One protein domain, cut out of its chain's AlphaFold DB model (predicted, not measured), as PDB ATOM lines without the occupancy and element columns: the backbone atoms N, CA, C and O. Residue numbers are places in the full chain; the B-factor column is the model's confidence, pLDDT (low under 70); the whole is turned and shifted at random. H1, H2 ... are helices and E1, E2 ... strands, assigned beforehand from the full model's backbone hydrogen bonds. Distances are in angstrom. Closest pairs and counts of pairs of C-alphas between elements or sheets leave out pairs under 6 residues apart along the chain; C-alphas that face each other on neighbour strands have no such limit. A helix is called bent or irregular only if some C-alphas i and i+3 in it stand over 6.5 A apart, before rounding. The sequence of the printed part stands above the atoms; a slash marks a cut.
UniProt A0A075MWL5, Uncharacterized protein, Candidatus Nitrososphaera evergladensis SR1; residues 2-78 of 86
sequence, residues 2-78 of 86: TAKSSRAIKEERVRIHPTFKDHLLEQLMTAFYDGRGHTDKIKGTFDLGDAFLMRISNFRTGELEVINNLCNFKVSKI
ATOM      1  N   THR A   2     170.996 216.893 183.781       68.25
ATOM      2  CA  THR A   2     171.865 216.007 184.580       68.25
ATOM      3  C   THR A   2     173.269 216.545 184.871       68.25
ATOM      4  O   THR A   2     173.725 216.452 186.006       68.25
ATOM      5  N   ALA A   3     173.939 217.187 183.905       75.19
ATOM      6  CA  ALA A   3     175.279 217.752 184.126       75.19
ATOM      7  C   ALA A   3     175.305 218.892 185.168       75.19
ATOM      8  O   ALA A   3     176.234 218.976 185.970       75.19
ATOM      9  N   LYS A   4     174.270 219.749 185.200       73.62
ATOM     10  CA  LYS A   4     174.141 220.802 186.225       73.62
ATOM     11  C   LYS A   4     173.908 220.188 187.604       73.62
ATOM     12  O   LYS A   4     174.547 220.610 188.561       73.62
ATOM     13  N   SER A   5     173.053 219.171 187.683       72.06
ATOM     14  CA  SER A   5     172.761 218.466 188.932       72.06
ATOM     15  C   SER A   5     173.989 217.756 189.493       72.06
ATOM     16  O   SER A   5     174.314 217.927 190.664       72.06
ATOM     17  N   SER A   6     174.734 217.052 188.640       75.19
ATOM     18  CA  SER A   6     175.997 216.407 189.010       75.19
ATOM     19  C   SER A   6     177.019 217.413 189.555       75.19
ATOM     20  O   SER A   6     177.630 217.184 190.599       75.19
ATOM     21  N   ARG A   7     177.153 218.572 188.898       80.69
ATOM     22  CA  ARG A   7     178.054 219.641 189.341       80.69
ATOM     23  C   ARG A   7     177.629 220.259 190.675       80.69
ATOM     24  O   ARG A   7     178.483 220.474 191.524       80.69
ATOM     25  N   ALA A   8     176.336 220.499 190.884       76.25
ATOM     26  CA  ALA A   8     175.821 221.075 192.127       76.25
ATOM     27  C   ALA A   8     176.043 220.159 193.345       76.25
ATOM     28  O   ALA A   8     176.341 220.658 194.428       76.25
ATOM     29  N   ILE A   9     175.950 218.837 193.158       76.44
ATOM     30  CA  ILE A   9     176.299 217.848 194.191       76.44
ATOM     31  C   ILE A   9     177.807 217.873 194.461       76.44
ATOM     32  O   ILE A   9     178.215 217.940 195.615       76.44
ATOM     33  N   LYS A  10     178.639 217.853 193.407       79.75
ATOM     34  CA  LYS A  10     180.107 217.857 193.533       79.75
ATOM     35  C   LYS A  10     180.645 219.122 194.212       79.75
ATOM     36  O   LYS A  10     181.644 219.056 194.914       79.75
ATOM     37  N   GLU A  11     179.998 220.260 193.987       80.88
ATOM     38  CA  GLU A  11     180.315 221.544 194.628       80.88
ATOM     39  C   GLU A  11     179.639 221.704 196.010       80.88
ATOM     40  O   GLU A  11     179.679 222.793 196.574       80.88
ATOM     41  N   GLU A  12     178.982 220.662 196.536       78.12
ATOM     42  CA  GLU A  12     178.269 220.652 197.829       78.12
ATOM     43  C   GLU A  12     177.208 221.758 197.994       78.12
ATOM     44  O   GLU A  12     176.857 222.174 199.100       78.12
ATOM     45  N   ARG A  13     176.638 222.228 196.882       74.88
ATOM     46  CA  ARG A  13     175.653 223.329 196.859       74.88
ATOM     47  C   ARG A  13     174.243 222.877 197.212       74.88
ATOM     48  O   ARG A  13     173.347 223.698 197.396       74.88
ATOM     49  N   VAL A  14     174.043 221.566 197.282       75.25
ATOM     50  CA  VAL A  14     172.770 220.922 197.586       75.25
ATOM     51  C   VAL A  14     173.018 219.878 198.660       75.25
ATOM     52  O   VAL A  14     173.895 219.028 198.511       75.25
ATOM     53  N   ARG A  15     172.219 219.913 199.728       77.25
ATOM     54  CA  ARG A  15     172.185 218.842 200.729       77.25
ATOM     55  C   ARG A  15     170.872 218.084 200.618       77.25
ATOM     56  O   ARG A  15     169.794 218.677 200.649       77.25
ATOM     57  N   ILE A  16     170.974 216.766 200.489       76.75
ATOM     58  CA  ILE A  16     169.825 215.858 200.484       76.75
ATOM     59  C   ILE A  16     169.641 215.359 201.912       76.75
ATOM     60  O   ILE A  16     170.596 214.870 202.519       76.75
ATOM     61  N   HIS A  17     168.431 215.487 202.453       78.81
ATOM     62  CA  HIS A  17     168.137 214.971 203.784       78.81
ATOM     63  C   HIS A  17     168.369 213.444 203.833       78.81
ATOM     64  O   HIS A  17     167.934 212.751 202.905       78.81
ATOM     65  N   PRO A  18     169.000 212.892 204.892       78.50
ATOM     66  CA  PRO A  18     169.369 211.474 204.962       78.50
ATOM     67  C   PRO A  18     168.217 210.510 204.657       78.50
ATOM     68  O   PRO A  18     168.406 209.543 203.933       78.50
ATOM     69  N   THR A  19     167.003 210.831 205.112       80.62
ATOM     70  CA  THR A  19     165.785 210.030 204.878       80.62
ATOM     71  C   THR A  19     165.482 209.755 203.403       80.62
ATOM     72  O   THR A  19     164.902 208.723 203.090       80.62
ATOM     73  N   PHE A  20     165.862 210.654 202.491       78.06
ATOM     74  CA  PHE A  20     165.631 210.473 201.052       78.06
ATOM     75  C   PHE A  20     166.878 210.006 200.310       78.06
ATOM     76  O   PHE A  20     166.786 209.674 199.132       78.06
ATOM     77  N   LYS A  21     168.044 210.017 200.966       81.06
ATOM     78  CA  LYS A  21     169.337 209.806 200.316       81.06
ATOM     79  C   LYS A  21     169.411 208.431 199.664       81.06
ATOM     80  O   LYS A  21     169.769 208.354 198.494       81.06
ATOM     81  N   ASP A  22     169.023 207.387 200.387       82.50
ATOM     82  CA  ASP A  22     169.168 206.010 199.912       82.50
ATOM     83  C   ASP A  22     168.200 205.706 198.762       82.50
ATOM     84  O   ASP A  22     168.634 205.259 197.706       82.50
ATOM     85  N   HIS A  23     166.922 206.077 198.899       83.12
ATOM     86  CA  HIS A  23     165.926 205.907 197.830       83.12
ATOM     87  C   HIS A  23     166.243 206.746 196.583       83.12
ATOM     88  O   HIS A  23     166.053 206.292 195.458       83.12
ATOM     89  N   LEU A  24     166.733 207.980 196.753       84.88
ATOM     90  CA  LEU A  24     167.126 208.818 195.621       84.88
ATOM     91  C   LEU A  24     168.353 208.240 194.907       84.88
ATOM     92  O   LEU A  24     168.384 208.222 193.679       84.88
ATOM     93  N   LEU A  25     169.355 207.765 195.652       84.19
ATOM     94  CA  LEU A  25     170.527 207.108 195.072       84.19
ATOM     95  C   LEU A  25     170.136 205.837 194.325       84.19
ATOM     96  O   LEU A  25     170.586 205.651 193.198       84.19
ATOM     97  N   GLU A  26     169.267 205.012 194.907       84.88
ATOM     98  CA  GLU A  26     168.746 203.815 194.257       84.88
ATOM     99  C   GLU A  26     168.070 204.168 192.931       84.88
ATOM    100  O   GLU A  26     168.452 203.621 191.899       84.88
ATOM    101  N   GLN A  27     167.158 205.147 192.905       84.25
ATOM    102  CA  GLN A  27     166.503 205.561 191.659       84.25
ATOM    103  C   GLN A  27     167.494 206.117 190.628       84.25
ATOM    104  O   GLN A  27     167.407 205.779 189.450       84.25
ATOM    105  N   LEU A  28     168.471 206.931 191.048       81.56
ATOM    106  CA  LEU A  28     169.506 207.479 190.159       81.56
ATOM    107  C   LEU A  28     170.428 206.399 189.574       81.56
ATOM    108  O   LEU A  28     170.879 206.545 188.439       81.56
ATOM    109  N   MET A  29     170.710 205.334 190.328       82.38
ATOM    110  CA  MET A  29     171.572 204.227 189.898       82.38
ATOM    111  C   MET A  29     170.827 203.159 189.093       82.38
ATOM    112  O   MET A  29     171.433 202.501 188.251       82.38
ATOM    113  N   THR A  30     169.528 202.992 189.332       80.94
ATOM    114  CA  THR A  30     168.677 201.971 188.693       80.94
ATOM    115  C   THR A  30     167.804 202.532 187.573       80.94
ATOM    116  O   THR A  30     166.922 201.840 187.073       80.94
ATOM    117  N   ALA A  31     168.049 203.775 187.147       75.62
ATOM    118  CA  ALA A  31     167.322 204.397 186.052       75.62
ATOM    119  C   ALA A  31     167.436 203.549 184.774       75.62
ATOM    120  O   ALA A  31     168.495 203.462 184.148       75.62
ATOM    121  N   PHE A  32     166.324 202.932 184.381       78.25
ATOM    122  CA  PHE A  32     166.202 202.261 183.096       78.25
ATOM    123  C   PHE A  32     165.889 203.294 182.026       78.25
ATOM    124  O   PHE A  32     165.089 204.197 182.259       78.25
ATOM    125  N   TYR A  33     166.488 203.147 180.849       79.06
ATOM    126  CA  TYR A  33     166.197 203.997 179.700       79.06
ATOM    127  C   TYR A  33     165.498 203.177 178.617       79.06
ATOM    128  O   TYR A  33     165.846 202.018 178.378       79.06
ATOM    129  N   ASP A  34     164.500 203.771 177.974       80.75
ATOM    130  CA  ASP A  34     163.842 203.196 176.811       80.75
ATOM    131  C   ASP A  34     164.728 203.324 175.555       80.75
ATOM    132  O   ASP A  34     165.775 203.977 175.550       80.75
ATOM    133  N   GLY A  35     164.293 202.725 174.443       78.19
ATOM    134  CA  GLY A  35     165.006 202.822 173.161       78.19
ATOM    135  C   GLY A  35     165.069 204.237 172.564       78.19
ATOM    136  O   GLY A  35     165.677 204.422 171.513       78.19
ATOM    137  N   ARG A  36     164.435 205.231 173.198       80.75
ATOM    138  CA  ARG A  36     164.428 206.649 172.809       80.75
ATOM    139  C   ARG A  36     165.296 207.502 173.747       80.75
ATOM    140  O   ARG A  36     165.434 208.698 173.504       80.75
ATOM    141  N   GLY A  37     165.896 206.899 174.778       70.69
ATOM    142  CA  GLY A  37     166.747 207.572 175.758       70.69
ATOM    143  C   GLY A  37     165.985 208.285 176.881       70.69
ATOM    144  O   GLY A  37     166.596 209.060 177.616       70.69
ATOM    145  N   HIS A  38     164.679 208.050 177.033       74.75
ATOM    146  CA  HIS A  38     163.902 208.533 178.178       74.75
ATOM    147  C   HIS A  38     163.891 207.501 179.297       74.75
ATOM    148  O   HIS A  38     164.048 206.311 179.044       74.75
ATOM    149  N   THR A  39     163.658 207.935 180.536       73.25
ATOM    150  CA  THR A  39     163.515 207.004 181.656       73.25
ATOM    151  C   THR A  39     162.293 206.101 181.450       73.25
ATOM    152  O   THR A  39     161.172 206.587 181.292       73.25
ATOM    153  N   ASP A  40     162.509 204.788 181.454       78.81
ATOM    154  CA  ASP A  40     161.481 203.761 181.297       78.81
ATOM    155  C   ASP A  40     160.713 203.592 182.615       78.81
ATOM    156  O   ASP A  40     161.058 202.783 183.479       78.81
ATOM    157  N   LYS A  41     159.649 204.390 182.763       70.44
ATOM    158  CA  LYS A  41     158.783 204.426 183.956       70.44
ATOM    159  C   LYS A  41     157.945 203.155 184.154       70.44
ATOM    160  O   LYS A  41     157.262 203.033 185.165       70.44
ATOM    161  N   ILE A  42     157.970 202.222 183.199       72.00
ATOM    162  CA  ILE A  42     157.275 200.930 183.302       72.00
ATOM    163  C   ILE A  42     158.126 199.941 184.110       72.00
ATOM    164  O   ILE A  42     157.588 199.094 184.817       72.00
ATOM    165  N   LYS A  43     159.459 200.060 184.031       69.62
ATOM    166  CA  LYS A  43     160.414 199.151 184.686       69.62
ATOM    167  C   LYS A  43     160.870 199.606 186.071       69.62
ATOM    168  O   LYS A  43     161.524 198.838 186.769       69.62
ATOM    169  N   GLY A  44     160.527 200.823 186.480       69.56
ATOM    170  CA  GLY A  44     160.860 201.348 187.799       69.56
ATOM    171  C   GLY A  44     160.284 202.738 188.035       69.56
ATOM    172  O   GLY A  44     159.959 203.462 187.095       69.56
ATOM    173  N   THR A  45     160.161 203.115 189.308       76.25
ATOM    174  CA  THR A  45     159.767 204.477 189.684       76.25
ATOM    175  C   THR A  45     160.999 205.377 189.667       76.25
ATOM    176  O   THR A  45     162.051 205.011 190.187       76.25
ATOM    177  N   PHE A  46     160.882 206.554 189.054       80.69
ATOM    178  CA  PHE A  46     161.956 207.556 189.007       80.69
ATOM    179  C   PHE A  46     161.469 208.926 189.498       80.69
ATOM    180  O   PHE A  46     162.043 209.961 189.179       80.69
ATOM    181  N   ASP A  47     160.385 208.950 190.273       81.56
ATOM    182  CA  ASP A  47     159.708 210.190 190.660       81.56
ATOM    183  C   ASP A  47     160.564 211.066 191.590       81.56
ATOM    184  O   ASP A  47     160.572 212.289 191.448       81.56
ATOM    185  N   LEU A  48     161.338 210.460 192.504       79.94
ATOM    186  CA  LEU A  48     162.290 211.197 193.348       79.94
ATOM    187  C   LEU A  48     163.454 211.725 192.507       79.94
ATOM    188  O   LEU A  48     163.874 212.868 192.703       79.94
ATOM    189  N   GLY A  49     163.949 210.920 191.563       81.38
ATOM    190  CA  GLY A  49     164.975 211.319 190.598       81.38
ATOM    191  C   GLY A  49     164.539 212.509 189.741       81.38
ATOM    192  O   GLY A  49     165.250 213.515 189.678       81.38
ATOM    193  N   ASP A  50     163.346 212.441 189.148       80.50
ATOM    194  CA  ASP A  50     162.751 213.515 188.347       80.50
ATOM    195  C   ASP A  50     162.562 214.785 189.185       80.50
ATOM    196  O   ASP A  50     163.023 215.861 188.787       80.50
ATOM    197  N   ALA A  51     161.963 214.674 190.377       80.25
ATOM    198  CA  ALA A  51     161.750 215.813 191.270       80.25
ATOM    199  C   ALA A  51     163.077 216.485 191.661       80.25
ATOM    200  O   ALA A  51     163.198 217.714 191.636       80.25
ATOM    201  N   PHE A  52     164.098 215.687 191.967       81.75
ATOM    202  CA  PHE A  52     165.429 216.169 192.313       81.75
ATOM    203  C   PHE A  52     166.115 216.876 191.138       81.75
ATOM    204  O   PHE A  52     166.627 217.991 191.287       81.75
ATOM    205  N   LEU A  53     166.099 216.269 189.948       81.81
ATOM    206  CA  LEU A  53     166.705 216.848 188.750       81.81
ATOM    207  C   LEU A  53     165.998 218.139 188.328       81.81
ATOM    208  O   LEU A  53     166.675 219.122 188.012       81.81
ATOM    209  N   MET A  54     164.663 218.172 188.380       81.12
ATOM    210  CA  MET A  54     163.878 219.379 188.125       81.12
ATOM    211  C   MET A  54     164.204 220.476 189.135       81.12
ATOM    212  O   MET A  54     164.425 221.626 188.743       81.12
ATOM    213  N   ARG A  55     164.294 220.133 190.426       77.19
ATOM    214  CA  ARG A  55     164.619 221.093 191.483       77.19
ATOM    215  C   ARG A  55     165.981 221.736 191.249       77.19
ATOM    216  O   ARG A  55     166.076 222.960 191.267       77.19
ATOM    217  N   ILE A  56     167.011 220.938 190.967       77.62
ATOM    218  CA  ILE A  56     168.354 221.477 190.724       77.62
ATOM    219  C   ILE A  56     168.427 222.248 189.403       77.62
ATOM    220  O   ILE A  56     169.167 223.224 189.295       77.62
ATOM    221  N   SER A  57     167.638 221.874 188.394       74.75
ATOM    222  CA  SER A  57     167.599 222.627 187.134       74.75
ATOM    223  C   SER A  57     167.152 224.083 187.323       74.75
ATOM    224  O   SER A  57     167.641 224.965 186.615       74.75
ATOM    225  N   ASN A  58     166.295 224.326 188.323       71.19
ATOM    226  CA  ASN A  58     165.770 225.639 188.697       71.19
ATOM    227  C   ASN A  58     166.634 226.370 189.736       71.19
ATOM    228  O   ASN A  58     166.298 227.478 190.154       71.19
ATOM    229  N   PHE A  59     167.749 225.771 190.149       69.25
ATOM    230  CA  PHE A  59     168.655 226.358 191.119       69.25
ATOM    231  C   PHE A  59     169.411 227.540 190.505       69.25
ATOM    232  O   PHE A  59     170.106 227.398 189.493       69.25
ATOM    233  N   ARG A  60     169.305 228.720 191.125       62.25
ATOM    234  CA  ARG A  60     170.131 229.877 190.755       62.25
ATOM    235  C   ARG A  60     171.499 229.756 191.419       62.25
ATOM    236  O   ARG A  60     171.620 229.492 192.611       62.25
ATOM    237  N   THR A  61     172.550 229.952 190.631       57.88
ATOM    238  CA  THR A  61     173.944 229.948 191.084       57.88
ATOM    239  C   THR A  61     174.150 230.965 192.212       57.88
ATOM    240  O   THR A  61     174.175 232.160 191.953       57.88
ATOM    241  N   GLY A  62     174.324 230.492 193.451       56.53
ATOM    242  CA  GLY A  62     174.771 231.308 194.591       56.53
ATOM    243  C   GLY A  62     174.221 230.880 195.951       56.53
ATOM    244  O   GLY A  62     174.774 231.273 196.968       56.53
ATOM    245  N   GLU A  63     173.171 230.060 195.979       60.72
ATOM    246  CA  GLU A  63     172.494 229.669 197.220       60.72
ATOM    247  C   GLU A  63     172.870 228.241 197.648       60.72
ATOM    248  O   GLU A  63     173.434 227.479 196.860       60.72
ATOM    249  N   LEU A  64     172.609 227.894 198.910       58.69
ATOM    250  CA  LEU A  64     172.767 226.549 199.466       58.69
ATOM    251  C   LEU A  64     171.379 226.116 199.951       58.69
ATOM    252  O   LEU A  64     170.788 226.781 200.806       58.69
ATOM    253  N   GLU A  65     170.819 225.051 199.375       65.38
ATOM    254  CA  GLU A  65     169.484 224.564 199.755       65.38
ATOM    255  C   GLU A  65     169.563 223.172 200.380       65.38
ATOM    256  O   GLU A  65     170.283 222.289 199.898       65.38
ATOM    257  N   VAL A  66     168.763 222.970 201.433       64.12
ATOM    258  CA  VAL A  66     168.436 221.625 201.909       64.12
ATOM    259  C   VAL A  66     167.145 221.176 201.260       64.12
ATOM    260  O   VAL A  66     166.104 221.831 201.371       64.12
ATOM    261  N   ILE A  67     167.207 220.017 200.624       65.94
ATOM    262  CA  ILE A  67     166.037 219.345 200.087       65.94
ATOM    263  C   ILE A  67     165.476 218.441 201.191       65.94
ATOM    264  O   ILE A  67     165.926 217.311 201.381       65.94
ATOM    265  N   ASN A  68     164.504 218.980 201.933       55.84
ATOM    266  CA  ASN A  68     163.808 218.300 203.035       55.84
ATOM    267  C   ASN A  68     162.460 217.692 202.626       55.84
ATOM    268  O   ASN A  68     161.854 216.962 203.404       55.84
ATOM    269  N   ASN A  69     161.957 218.011 201.433       56.66
ATOM    270  CA  ASN A  69     160.736 217.419 200.907       56.66
ATOM    271  C   ASN A  69     160.780 217.472 199.374       56.66
ATOM    272  O   ASN A  69     160.745 218.552 198.787       56.66
ATOM    273  N   LEU A  70     160.934 216.312 198.732       56.59
ATOM    274  CA  LEU A  70     160.937 216.200 197.268       56.59
ATOM    275  C   LEU A  70     159.507 216.161 196.701       56.59
ATOM    276  O   LEU A  70     159.298 216.592 195.572       56.59
ATOM    277  N   CYS A  71     158.527 215.713 197.499       46.62
ATOM    278  CA  CYS A  71     157.128 215.548 197.082       46.62
ATOM    279  C   CYS A  71     156.268 216.802 197.305       46.62
ATOM    280  O   CYS A  71     155.302 217.026 196.584       46.62
ATOM    281  N   ASN A  72     156.617 217.644 198.280       47.12
ATOM    282  CA  ASN A  72     156.046 218.978 198.441       47.12
ATOM    283  C   ASN A  72     157.164 219.990 198.233       47.12
ATOM    284  O   ASN A  72     158.117 219.972 199.002       47.12
ATOM    285  N   PHE A  73     157.034 220.869 197.233       47.81
ATOM    286  CA  PHE A  73     157.981 221.925 196.834       47.81
ATOM    287  C   PHE A  73     158.267 222.973 197.939       47.81
ATOM    288  O   PHE A  73     158.141 224.177 197.722       47.81
ATOM    289  N   LYS A  74     158.636 222.556 199.153       42.50
ATOM    290  CA  LYS A  74     158.927 223.432 200.283       42.50
ATOM    291  C   LYS A  74     160.432 223.549 200.449       42.50
ATOM    292  O   LYS A  74     161.127 222.612 200.832       42.50
ATOM    293  N   VAL A  75     160.914 224.740 200.135       44.78
ATOM    294  CA  VAL A  75     162.323 225.112 200.173       44.78
ATOM    295  C   VAL A  75     162.589 225.767 201.507       44.78
ATOM    296  O   VAL A  75     161.932 226.744 201.860       44.78
ATOM    297  N   SER A  76     163.567 225.248 202.235       51.31
ATOM    298  CA  SER A  76     164.149 225.973 203.360       51.31
ATOM    299  C   SER A  76     165.433 226.607 202.837       51.31
ATOM    300  O   SER A  76     166.402 225.893 202.577       51.31
ATOM    301  N   LYS A  77     165.440 227.927 202.615       48.53
ATOM    302  CA  LYS A  77     166.698 228.636 202.360       48.53
ATOM    303  C   LYS A  77     167.568 228.488 203.600       48.53
ATOM    304  O   LYS A  77     167.150 228.904 204.678       48.53
ATOM    305  N   ILE A  78     168.771 227.938 203.452       53.09
ATOM    306  CA  ILE A  78     169.785 228.110 204.488       53.09
ATOM    307  C   ILE A  78     170.373 229.496 204.250       53.09
ATOM    308  O   ILE A  78     171.291 229.667 203.450       53.09
TER     309      ILE A  78
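AT A GLANCE: This is residues 2 to 78 of the 86 residues of an uncharacterized protein of Candidatus Nitrososphaera evergladensis SR1 (UniProt A0A075MWL5). Helix H3 is in the middle, with H1 packed near one of its ends and H2 near the other, both about perpendicular to it. Beside these helices is a small sheet of two short parallel strands, E1 and E2, while the long stretch 30 to 46 loops away at the opposite end. The printed part has 77 residues, in the order H1, E1, H2, H3, E2; it is mostly helix, though under half of the residues are in named elements. It is compact, with a radius of gyration of the C-alphas of 12.8 A, and elongated, spanning 39 by 24 by 19 A.

IN THESE COORDINATES: H1, residues 2 to 10, begins at C-alpha 2 (171.865, 216.007, 184.580) and is 12.3 A long. E1, residues 14 to 16, measures 6.5 A. H2, residues 18 to 29, measures 16.9 A and is irregular: C-alphas 19 and 22 are 7.2 A apart. H3, residues 47 to 57, measures 15.1 A. E2, residues 65 to 67, measures 6.3 A and ends at C-alpha 67 (166.037, 219.345, 200.087).

HOW THE PARTS SIT: H1 touches H3 at 81 degrees, about perpendicular; their closest C-alphas, of Ser 5 and Ile 56, are 5.6 A apart. H2 touches H3 with residues 23 to 28 alone, at 85 degrees, about perpendicular; the closest C-alphas, of Leu 24 and Leu 48, are 5.8 A apart. H1 and H2 are apart. E1 and E2 are parallel neighbours at 23 degrees, with N 67 and O 15 within hydrogen-bond range at 2.9 A. E1, H2, H3 and E2 form a strand-helix-strand unit, two parallel strands joined through helices, with a left-handed crossover. Every O i to N i+4 pair is within hydrogen-bond range in H1 and H3, and 6 of 8 in H2.

THE WHOLE: The C-alphas farthest apart, of Gly 35 and Ile 78, are 40.5 A apart. The printed part has no cut. The link from H2 to H3 is long, with 17 residues. The pLDDT is under 70 at residue 2, residues 43 to 44 and residues 59 to 78.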